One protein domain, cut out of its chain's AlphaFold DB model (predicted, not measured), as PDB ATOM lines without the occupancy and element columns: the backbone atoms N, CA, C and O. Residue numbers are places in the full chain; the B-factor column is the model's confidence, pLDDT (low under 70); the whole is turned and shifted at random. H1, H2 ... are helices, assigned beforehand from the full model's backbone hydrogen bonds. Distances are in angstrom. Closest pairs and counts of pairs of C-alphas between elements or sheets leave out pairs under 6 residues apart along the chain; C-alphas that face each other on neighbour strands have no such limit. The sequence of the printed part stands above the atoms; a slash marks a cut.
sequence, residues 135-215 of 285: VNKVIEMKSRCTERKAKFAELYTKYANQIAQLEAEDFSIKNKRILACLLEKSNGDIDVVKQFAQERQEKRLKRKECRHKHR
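This is residues 135 to 215 of the 285 residues of a protein of Adineta steineri (UniProt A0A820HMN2). Two long helices, H1 and H4, spread apart as the arms of a wide V, and a small body at the foot of the V lies between their near ends. That body is made of the short helices H2 and H3, the links, the last residues of H1 and the first residues of H4; H3 sits in the crook between the arms, and residues 135 to 148 of H1 and 198 to 215 of H4 stick out from it. The printed part has 81 residues with four named helices, in the order H1, H2, H3, H4, and no named strand; its class is all helix. The whole is loose, with a radius of gyration of the C-alphas of 16.8 A, and flat, spanning 49 by 36 by 18 A.

H1 runs from Val 135, with its C-alpha at (54.155, 64.301, -9.829), to Lys 158, 34.6 A from first to last C-alpha. H2 holds residues 160 to 168, over 12.3 A. H3 holds residues 176 to 185, over 14.3 A, and begins with C-alpha 176 at (45.819, 50.029, 17.456). H4, the longest helix with 26 residues, runs from Ile 190 to Arg 215 over 37.7 A and ends with C-alpha 215 at (63.041, 22.091, 9.675).

H1 touches H3 with residues 152 to 156 alone; the closest C-alphas are those of Tyr 156 and Ala 180, 5.8 A apart, and the lines are about perpendicular at 76 degrees. H1 and H2 are close but not clearly touching, at a steep tilt of 68 degrees, only just short of about perpendicular; their closest C-alphas, of Tyr 156 and Ile 163, are 8.0 A apart. H2 and H3 are close but not clearly touching, with the closest C-alphas, of Ile 163 and Ala 180, 7.9 A apart, and run opposite ways at a steep tilt of 62 degrees. H2 and H4 are also close but not clearly touching; their closest C-alphas, of Gln 162 and Ile 190, are 6.8 A apart. H4 only just touches H3, with 3 pairs of C-alphas within 8 A and with its residues 190 to 193 alone; the closest C-alphas are those of Leu 182 and Val 193, 6.2 A apart. H1 and H4 are apart. In H1, H2, H3 and H4 every O i to N i+4 pair is within hydrogen-bond range.

The C-alphas of Val 135 and Lys 213, the two farthest apart, are 49.1 A from each other. Without the stretches that stand free, the body of 49 residues spans 26 by 18 by 17 A. The printed part has no cut. The links H1 to H2 and H3 to H4 are tight, H2 to H3 is short, and no link is long. The mean pLDDT of the printed part is 88.0, and residues 214 to 215 are under 70.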
ATOM      1  N   VAL A 135      54.353  63.455 -11.016       93.06
ATOM      2  CA  VAL A 135      54.155  64.301  -9.829       93.06
ATOM      3  C   VAL A 135      52.751  64.127  -9.247       93.06
ATOM      4  O   VAL A 135      52.602  64.038  -8.023       93.06
ATOM      5  N   ASN A 136      51.731  63.984 -10.096       94.06
ATOM      6  CA  ASN A 136      50.342  63.825  -9.668       94.06
ATOM      7  C   ASN A 136      50.166  62.529  -8.876       94.06
ATOM      8  O   ASN A 136      49.511  62.525  -7.834       94.06
ATOM      9  N   LYS A 137      50.837  61.446  -9.287       94.00
ATOM     10  CA  LYS A 137      50.825  60.181  -8.533       94.00
ATOM     11  C   LYS A 137      51.440  60.304  -7.145       94.00
ATOM     12  O   LYS A 137      50.972  59.657  -6.207       94.00
ATOM     13  N   VAL A 138      52.477  61.124  -6.978       93.56
ATOM     14  CA  VAL A 138      53.077  61.368  -5.656       93.56
ATOM     15  C   VAL A 138      52.118  62.155  -4.763       93.56
ATOM     16  O   VAL A 138      51.966  61.810  -3.586       93.56
ATOM     17  N   ILE A 139      51.453  63.171  -5.318       92.81
ATOM     18  CA  ILE A 139      50.443  63.967  -4.612       92.81
ATOM     19  C   ILE A 139      49.257  63.079  -4.205       92.81
ATOM     20  O   ILE A 139      48.907  63.054  -3.026       92.81
ATOM     21  N   GLU A 140      48.729  62.262  -5.121       94.31
ATOM     22  CA  GLU A 140      47.661  61.281  -4.865       94.31
ATOM     23  C   GLU A 140      48.061  60.277  -3.767       94.31
ATOM     24  O   GLU A 140      47.295  59.945  -2.861       94.31
ATOM     25  N   MET A 141      49.305  59.789  -3.789       92.19
ATOM     26  CA  MET A 141      49.811  58.904  -2.738       92.19
ATOM     27  C   MET A 141      49.883  59.600  -1.373       92.19
ATOM     28  O   MET A 141      49.627  58.954  -0.347       92.19
ATOM     29  N   LYS A 142      50.232  60.893  -1.336       91.88
ATOM     30  CA  LYS A 142      50.246  61.692  -0.105       91.88
ATOM     31  C   LYS A 142      48.826  61.900   0.418       91.88
ATOM     32  O   LYS A 142      48.607  61.601   1.593       91.88
ATOM     33  N   SER A 143      47.884  62.323  -0.430       90.94
ATOM     34  CA  SER A 143      46.481  62.549  -0.049       90.94
ATOM     35  C   SER A 143      45.826  61.264   0.459       90.94
ATOM     36  O   SER A 143      45.288  61.224   1.562       90.94
ATOM     37  N   ARG A 144      46.022  60.139  -0.235       90.69
ATOM     38  CA  ARG A 144      45.517  58.834   0.214       90.69
ATOM     39  C   ARG A 144      46.090  58.413   1.570       90.69
ATOM     40  O   ARG A 144      45.444  57.703   2.342       90.69
ATOM     41  N   CYS A 145      47.330  58.797   1.875       88.88
ATOM     42  CA  CYS A 145      47.946  58.519   3.170       88.88
ATOM     43  C   CYS A 145      47.347  59.393   4.281       88.88
ATOM     44  O   CYS A 145      47.115  58.889   5.383       88.88
ATOM     45  N   THR A 146      47.086  60.673   4.007       89.44
ATOM     46  CA  THR A 146      46.443  61.587   4.962       89.44
ATOM     47  C   THR A 146      44.986  61.211   5.203       89.44
ATOM     48  O   THR A 146      44.602  61.084   6.358       89.44
ATOM     49  N   GLU A 147      44.221  60.897   4.158       91.38
ATOM     50  CA  GLU A 147      42.840  60.410   4.270       91.38
ATOM     51  C   GLU A 147      42.756  59.135   5.102       91.38
ATOM     52  O   GLU A 147      41.940  59.030   6.009       91.38
ATOM     53  N   ARG A 148      43.640  58.160   4.847       88.94
ATOM     54  CA  ARG A 148      43.689  56.946   5.669       88.94
ATOM     55  C   ARG A 148      43.940  57.284   7.132       88.94
ATOM     56  O   ARG A 148      43.296  56.700   7.989       88.94
ATOM     57  N   LYS A 149      44.867  58.200   7.429       88.31
ATOM     58  CA  LYS A 149      45.129  58.627   8.813       88.31
ATOM     59  C   LYS A 149      43.914  59.304   9.445       88.31
ATOM     60  O   LYS A 149      43.647  59.000  10.601       88.31
ATOM     61  N   ALA A 150      43.209  60.162   8.710       90.69
ATOM     62  CA  ALA A 150      41.987  60.811   9.177       90.69
ATOM     63  C   ALA A 150      40.896  59.774   9.478       90.69
ATOM     64  O   ALA A 150      40.452  59.690  10.616       90.69
ATOM     65  N   LYS A 151      40.610  58.867   8.533       91.19
ATOM     66  CA  LYS A 151      39.688  57.737   8.743       91.19
ATOM     67  C   LYS A 151      40.070  56.898   9.960       91.19
ATOM     68  O   LYS A 151      39.222  56.515  10.750       91.19
ATOM     69  N   PHE A 152      41.360  56.622  10.157       88.94
ATOM     70  CA  PHE A 152      41.810  55.906  11.352       88.94
ATOM     71  C   PHE A 152      41.574  56.689  12.644       88.94
ATOM     72  O   PHE A 152      41.260  56.067  13.653       88.94
ATOM     73  N   ALA A 153      41.757  58.009  12.633       89.50
ATOM     74  CA  ALA A 153      41.471  58.851  13.789       89.50
ATOM     75  C   ALA A 153      39.966  58.854  14.101       89.50
ATOM     76  O   ALA A 153      39.600  58.645  15.251       89.50
ATOM     77  N   GLU A 154      39.116  58.974  13.081       93.06
ATOM     78  CA  GLU A 154      37.653  58.892  13.204       93.06
ATOM     79  C   GLU A 154      37.181  57.536  13.739       93.06
ATOM     80  O   GLU A 154      36.332  57.470  14.620       93.06
ATOM     81  N   LEU A 155      37.743  56.426  13.257       91.88
ATOM     82  CA  LEU A 155      37.407  55.101  13.788       91.88
ATOM     83  C   LEU A 155      37.856  54.939  15.237       91.88
ATOM     84  O   LEU A 155      37.179  54.286  16.027       91.88
ATOM     85  N   TYR A 156      38.999  55.527  15.590       89.56
ATOM     86  CA  TYR A 156      39.509  55.474  16.953       89.56
ATOM     87  C   TYR A 156      38.614  56.249  17.922       89.56
ATOM     88  O   TYR A 156      38.387  55.783  19.032       89.56
ATOM     89  N   THR A 157      38.074  57.398  17.504       92.31
ATOM     90  CA  THR A 157      37.106  58.149  18.311       92.31
ATOM     91  C   THR A 157      35.747  57.453  18.347       92.31
ATOM     92  O   THR A 157      35.180  57.303  19.425       92.31
ATOM     93  N   LYS A 158      35.254  56.950  17.207       94.06
ATOM     94  CA  LYS A 158      33.970  56.236  17.107       94.06
ATOM     95  C   LYS A 158      33.906  55.006  18.015       94.06
ATOM     96  O   LYS A 158      32.869  54.758  18.621       94.06
ATOM     97  N   TYR A 159      34.999  54.247  18.106       94.12
ATOM     98  CA  TYR A 159      35.069  53.022  18.905       94.12
ATOM     99  C   TYR A 159      35.876  53.178  20.202       94.12
ATOM    100  O   TYR A 159      36.397  52.194  20.729       94.12
ATOM    101  N   ALA A 160      36.013  54.402  20.723       92.06
ATOM    102  CA  ALA A 160      36.836  54.678  21.902       92.06
ATOM    103  C   ALA A 160      36.420  53.840  23.125       92.06
ATOM    104  O   ALA A 160      37.278  53.286  23.811       92.06
ATOM    105  N   ASN A 161      35.112  53.678  23.347       92.31
ATOM    106  CA  ASN A 161      34.573  52.912  24.474       92.31
ATOM    107  C   ASN A 161      34.893  51.414  24.357       92.31
ATOM    108  O   ASN A 161      35.325  50.800  25.326       92.31
ATOM    109  N   GLN A 162      34.743  50.832  23.165       93.62
ATOM    110  CA  GLN A 162      35.053  49.422  22.909       93.62
ATOM    111  C   GLN A 162      36.554  49.152  23.012       93.62
ATOM    112  O   GLN A 162      36.971  48.102  23.496       93.62
ATOM    113  N   ILE A 163      37.382  50.105  22.575       91.00
ATOM    114  CA  ILE A 163      38.834  50.028  22.742       91.00
ATOM    115  C   ILE A 163      39.191  50.058  24.232       91.00
ATOM    116  O   ILE A 163      39.990  49.230  24.656       91.00
ATOM    117  N   ALA A 164      38.580  50.944  25.024       89.44
ATOM    118  CA  ALA A 164      38.806  51.007  26.468       89.44
ATOM    119  C   ALA A 164      38.360  49.721  27.186       89.44
ATOM    120  O   ALA A 164      39.081  49.226  28.046       89.44
ATOM    121  N   GLN A 165      37.220  49.140  26.794       90.44
ATOM    122  CA  GLN A 165      36.750  47.852  27.316       90.44
ATOM    123  C   GLN A 165      37.733  46.716  26.993       90.44
ATOM    124  O   GLN A 165      38.122  45.970  27.885       90.44
ATOM    125  N   LEU A 166      38.214  46.629  25.750       89.94
ATOM    126  CA  LEU A 166      39.228  45.641  25.361       89.94
ATOM    127  C   LEU A 166      40.578  45.854  26.065       89.94
ATOM    128  O   LEU A 166      41.266  44.882  26.371       89.94
ATOM    129  N   GLU A 167      40.975  47.105  26.313       87.81
ATOM    130  CA  GLU A 167      42.183  47.422  27.084       87.81
ATOM    131  C   GLU A 167      42.025  47.034  28.567       87.81
ATOM    132  O   GLU A 167      42.988  46.544  29.151       87.81
ATOM    133  N   ALA A 168      40.829  47.173  29.151       87.62
ATOM    134  CA  ALA A 168      40.537  46.764  30.528       87.62
ATOM    135  C   ALA A 168      40.515  45.236  30.721       87.62
ATOM    136  O   ALA A 168      40.876  44.741  31.783       87.62
ATOM    137  N   GLU A 169      40.131  44.479  29.694       86.94
ATOM    138  CA  GLU A 169      40.146  43.009  29.696       86.94
ATOM    139  C   GLU A 169      41.529  42.408  29.352       86.94
ATOM    140  O   GLU A 169      41.629  41.235  28.986       86.94
ATOM    141  N   ASP A 170      42.601  43.212  29.393       81.94
ATOM    142  CA  ASP A 170      43.970  42.845  28.989       81.94
ATOM    143  C   ASP A 170      44.091  42.310  27.543       81.94
ATOM    144  O   ASP A 170      45.107  41.729  27.127       81.94
ATOM    145  N   PHE A 171      43.085  42.559  26.704       81.06
ATOM    146  CA  PHE A 171      43.058  42.125  25.316       81.06
ATOM    147  C   PHE A 171      43.822  43.108  24.417       81.06
ATOM    148  O   PHE A 171      43.276  43.912  23.658       81.06
ATOM    149  N   SER A 172      45.153  43.040  24.471       73.25
ATOM    150  CA  SER A 172      46.017  43.979  23.746       73.25
ATOM    151  C   SER A 172      46.408  43.497  22.341       73.25
ATOM    152  O   SER A 172      47.372  42.746  22.133       73.25
ATOM    153  N   ILE A 173      45.725  44.005  21.308       79.69
ATOM    154  CA  ILE A 173      46.263  43.980  19.940       79.69
ATOM    155  C   ILE A 173      47.327  45.080  19.818       79.69
ATOM    156  O   ILE A 173      47.010  46.259  19.703       79.69
ATOM    157  N   LYS A 174      48.607  44.687  19.719       81.19
ATOM    158  CA  LYS A 174      49.771  45.608  19.645       81.19
ATOM    159  C   LYS A 174      49.661  46.754  18.628       81.19
ATOM    160  O   LYS A 174      50.358  47.753  18.758       81.19
ATOM    161  N   ASN A 175      48.874  46.592  17.566       86.44
ATOM    162  CA  ASN A 175      48.683  47.626  16.553       86.44
ATOM    163  C   ASN A 175      47.255  48.178  16.624       86.44
ATOM    164  O   ASN A 175      46.338  47.589  16.048       86.44
ATOM    165  N   LYS A 176      47.107  49.345  17.259       85.69
ATOM    166  CA  LYS A 176      45.819  50.029  17.456       85.69
ATOM    167  C   LYS A 176      45.056  50.300  16.150       85.69
ATOM    168  O   LYS A 176      43.834  50.244  16.133       85.69
ATOM    169  N   ARG A 177      45.751  50.493  15.019       85.88
ATOM    170  CA  ARG A 177      45.089  50.663  13.706       85.88
ATOM    171  C   ARG A 177      44.390  49.395  13.232       85.88
ATOM    172  O   ARG A 177      43.353  49.466  12.589       85.88
ATOM    173  N   ILE A 178      44.986  48.236  13.511       88.19
ATOM    174  CA  ILE A 178      44.379  46.950  13.157       88.19
ATOM    175  C   ILE A 178      43.151  46.715  14.030       88.19
ATOM    176  O   ILE A 178      42.149  46.246  13.507       88.19
ATOM    177  N   LEU A 179      43.227  47.068  15.316       89.56
ATOM    178  CA  LEU A 179      42.097  46.977  16.233       89.56
ATOM    179  C   LEU A 179      40.915  47.838  15.761       89.56
ATOM    180  O   LEU A 179      39.831  47.302  15.570       89.56
ATOM    181  N   ALA A 180      41.143  49.121  15.466       89.25
ATOM    182  CA  ALA A 180      40.096  50.019  14.970       89.25
ATOM    183  C   ALA A 180      39.442  49.511  13.666       89.25
ATOM    184  O   ALA A 180      38.224  49.527  13.542       89.25
ATOM    185  N   CYS A 181      40.226  48.977  12.721       89.50
ATOM    186  CA  CYS A 181      39.675  48.350  11.510       89.50
ATOM    187  C   CYS A 181      38.902  47.051  11.775       89.50
ATOM    188  O   CYS A 181      38.051  46.682  10.971       89.50
ATOM    189  N   LEU A 182      39.258  46.289  12.811       91.12
ATOM    190  CA  LEU A 182      38.520  45.077  13.163       91.12
ATOM    191  C   LEU A 182      37.172  45.440  13.781       91.12
ATOM    192  O   LEU A 182      36.176  44.863  13.365       91.12
ATOM    193  N   LEU A 183      37.152  46.439  14.667       92.69
ATOM    194  CA  LEU A 183      35.924  46.988  15.243       92.69
ATOM    195  C   LEU A 183      35.010  47.569  14.164       92.69
ATOM    196  O   LEU A 183      33.818  47.307  14.171       92.69
ATOM    197  N   GLU A 184      35.557  48.279  13.177       93.62
ATOM    198  CA  GLU A 184      34.767  48.745  12.031       93.62
ATOM    199  C   GLU A 184      34.108  47.581  11.272       93.62
ATOM    200  O   GLU A 184      32.925  47.634  10.955       93.62
ATOM    201  N   LYS A 185      34.853  46.499  11.015       93.44
ATOM    202  CA  LYS A 185      34.341  45.325  10.292       93.44
ATOM    203  C   LYS A 185      33.308  44.521  11.071       93.44
ATOM    204  O   LYS A 185      32.472  43.879  10.448       93.44
ATOM    205  N   SER A 186      33.406  44.510  12.396       92.62
ATOM    206  CA  SER A 186      32.448  43.846  13.279       92.62
ATOM    207  C   SER A 186      31.348  44.790  13.765       92.62
ATOM    208  O   SER A 186      30.624  44.445  14.689       92.62
ATOM    209  N   ASN A 187      31.224  45.989  13.183       91.88
ATOM    210  CA  ASN A 187      30.276  47.021  13.612       91.88
ATOM    211  C   ASN A 187      30.376  47.394  15.105       91.88
ATOM    212  O   ASN A 187      29.419  47.889  15.691       91.88
ATOM    213  N   GLY A 188      31.549  47.223  15.716       89.06
ATOM    214  CA  GLY A 188      31.800  47.499  17.129       89.06
ATOM    215  C   GLY A 188      31.540  46.320  18.062       89.06
ATOM    216  O   GLY A 188      31.664  46.499  19.269       89.06
ATOM    217  N   ASP A 189      31.220  45.135  17.538       93.06
ATOM    218  CA  ASP A 189      31.081  43.922  18.344       93.06
ATOM    219  C   ASP A 189      32.458  43.448  18.836       93.06
ATOM    220  O   ASP A 189      33.366  43.161  18.043       93.06
ATOM    221  N   ILE A 190      32.606  43.408  20.159       91.56
ATOM    222  CA  ILE A 190      33.836  43.079  20.879       91.56
ATOM    223  C   ILE A 190      34.121  41.575  20.835       91.56
ATOM    224  O   ILE A 190      35.276  41.176  20.655       91.56
ATOM    225  N   ASP A 191      33.093  40.736  20.944       92.19
ATOM    226  CA  ASP A 191      33.247  39.283  21.016       92.19
ATOM    227  C   ASP A 191      33.665  38.714  19.663       92.19
ATOM    228  O   ASP A 191      34.583  37.890  19.569       92.19
ATOM    229  N   VAL A 192      33.108  39.269  18.586       92.44
ATOM    230  CA  VAL A 192      33.542  38.963  17.220       92.44
ATOM    231  C   VAL A 192      35.012  39.356  17.014       92.44
ATOM    232  O   VAL A 192      35.789  38.594  16.427       92.44
ATOM    233  N   VAL A 193      35.457  40.508  17.536       92.19
ATOM    234  CA  VAL A 193      36.875  40.913  17.466       92.19
ATOM    235  C   VAL A 193      37.775  39.959  18.254       92.19
ATOM    236  O   VAL A 193      38.856  39.604  17.759       92.19
ATOM    237  N   LYS A 194      37.340  39.508  19.437       90.44
ATOM    238  CA  LYS A 194      38.058  38.505  20.239       90.44
ATOM    239  C   LYS A 194      38.243  37.207  19.459       90.44
ATOM    240  O   LYS A 194      39.380  36.743  19.307       90.44
ATOM    241  N   GLN A 195      37.164  36.693  18.872       91.81
ATOM    242  CA  GLN A 195      37.181  35.484  18.052       91.81
ATOM    243  C   GLN A 195      38.118  35.628  16.841       91.81
ATOM    244  O   GLN A 195      38.968  34.767  16.598       91.81
ATOM    245  N   PHE A 196      38.059  36.756  16.122       90.56
ATOM    246  CA  PHE A 196      38.958  37.016  14.992       90.56
ATOM    247  C   PHE A 196      40.433  37.058  15.395       90.56
ATOM    248  O   PHE A 196      41.302  36.598  14.642       90.56
ATOM    249  N   ALA A 197      40.764  37.630  16.556       87.19
ATOM    250  CA  ALA A 197      42.152  37.662  16.992       87.19
ATOM    251  C   ALA A 197      42.651  36.267  17.385       87.19
ATOM    252  O   ALA A 197      43.780  35.928  17.020       87.19
ATOM    253  N   GLN A 198      41.828  35.469  18.071       88.31
ATOM    254  CA  GLN A 198      42.144  34.084  18.430       88.31
ATOM    255  C   GLN A 198      42.371  33.233  17.177       88.31
ATOM    256  O   GLN A 198      43.455  32.669  17.009       88.31
ATOM    257  N   GLU A 199      41.446  33.268  16.214       91.06
ATOM    258  CA  GLU A 199      41.571  32.534  14.948       91.06
ATOM    259  C   GLU A 199      42.865  32.924  14.200       91.06
ATOM    260  O   GLU A 199      43.597  32.095  13.639       91.06
ATOM    261  N   ARG A 200      43.225  34.213  14.229       87.00
ATOM    262  CA  ARG A 200      44.464  34.712  13.620       87.00
ATOM    263  C   ARG A 200      45.719  34.255  14.368       87.00
ATOM    264  O   ARG A 200      46.762  34.060  13.725       87.00
ATOM    265  N   GLN A 201      45.664  34.117  15.691       85.62
ATOM    266  CA  GLN A 201      46.757  33.568  16.494       85.62
ATOM    267  C   GLN A 201      46.943  32.074  16.221       85.62
ATOM    268  O   GLN A 201      48.065  31.658  15.927       85.62
ATOM    269  N   GLU A 202      45.865  31.296  16.179       88.19
ATOM    270  CA  GLU A 202      45.905  29.871  15.840       88.19
ATOM    271  C   GLU A 202      46.477  29.630  14.445       88.19
ATOM    272  O   GLU A 202      47.413  28.846  14.277       88.19
ATOM    273  N   LYS A 203      46.012  30.377  13.431       88.88
ATOM    274  CA  LYS A 203      46.573  30.306  12.070       88.88
ATOM    275  C   LYS A 203      48.074  30.607  12.061       88.88
ATOM    276  O   LYS A 203      48.822  30.028  11.270       88.88
ATOM    277  N   ARG A 204      48.553  31.514  12.921       86.19
ATOM    278  CA  ARG A 204      49.992  31.802  13.064       86.19
ATOM    279  C   ARG A 204      50.745  30.666  13.749       86.19
ATOM    280  O   ARG A 204      51.863  30.385  13.320       86.19
ATOM    281  N   LEU A 205      50.171  30.043  14.775       86.81
ATOM    282  CA  LEU A 205      50.764  28.897  15.466       86.81
ATOM    283  C   LEU A 205      50.853  27.687  14.535       86.81
ATOM    284  O   LEU A 205      51.960  27.203  14.319       86.81
ATOM    285  N   LYS A 206      49.762  27.327  13.848       87.50
ATOM    286  CA  LYS A 206      49.744  26.272  12.818       87.50
ATOM    287  C   LYS A 206      50.821  26.508  11.753       87.50
ATOM    288  O   LYS A 206      51.607  25.625  11.432       87.50
ATOM    289  N   ARG A 207      50.967  27.748  11.260       85.88
ATOM    290  CA  ARG A 207      52.044  28.105  10.308       85.88
ATOM    291  C   ARG A 207      53.453  27.948  10.887       85.88
ATOM    292  O   ARG A 207      54.372  27.630  10.133       85.88
ATOM    293  N   LYS A 208      53.663  28.235  12.175       82.94
ATOM    294  CA  LYS A 208      54.962  28.030  12.838       82.94
ATOM    295  C   LYS A 208      55.249  26.545  13.034       82.94
ATOM    296  O   LYS A 208      56.374  26.132  12.784       82.94
ATOM    297  N   GLU A 209      54.243  25.771  13.415       84.31
ATOM    298  CA  GLU A 209      54.338  24.326  13.582       84.31
ATOM    299  C   GLU A 209      54.698  23.639  12.260       84.31
ATOM    300  O   GLU A 209      55.688  22.914  12.210       84.31
ATOM    301  N   CYS A 210      54.013  23.971  11.156       76.69
ATOM    302  CA  CYS A 210      54.376  23.462   9.828       76.69
ATOM    303  C   CYS A 210      55.830  23.805   9.463       76.69
ATOM    304  O   CYS A 210      56.564  22.968   8.943       76.69
ATOM    305  N   ARG A 211      56.288  25.028   9.771       76.19
ATOM    306  CA  ARG A 211      57.687  25.430   9.534       76.19
ATOM    307  C   ARG A 211      58.679  24.666  10.407       76.19
ATOM    308  O   ARG A 211      59.810  24.473   9.973       76.19
ATOM    309  N   HIS A 212      58.298  24.286  11.624       71.69
ATOM    310  CA  HIS A 212      59.177  23.543  12.519       71.69
ATOM    311  C   HIS A 212      59.285  22.075  12.110       71.69
ATOM    312  O   HIS A 212      60.403  21.573  12.025       71.69
ATOM    313  N   LYS A 213      58.161  21.440  11.746       71.44
ATOM    314  CA  LYS A 213      58.137  20.073  11.207       71.44
ATOM    315  C   LYS A 213      59.075  19.951  10.005       71.44
ATOM    316  O   LYS A 213      60.002  19.152  10.057       71.44
ATOM    317  N   HIS A 214      58.967  20.852   9.024       58.41
ATOM    318  CA  HIS A 214      59.857  20.876   7.853       58.41
ATOM    319  C   HIS A 214      61.325  21.229   8.137       58.41
ATOM    320  O   HIS A 214      62.168  21.041   7.267       58.41
ATOM    321  N   ARG A 215      61.650  21.788   9.308       59.91
ATOM    322  CA  ARG A 215      63.041  22.091   9.675       59.91
ATOM    323  C   ARG A 215      63.731  20.908  10.356       59.91
ATOM    324  O   ARG A 215      64.951  20.822  10.284       59.91
TER     325      ARG A 215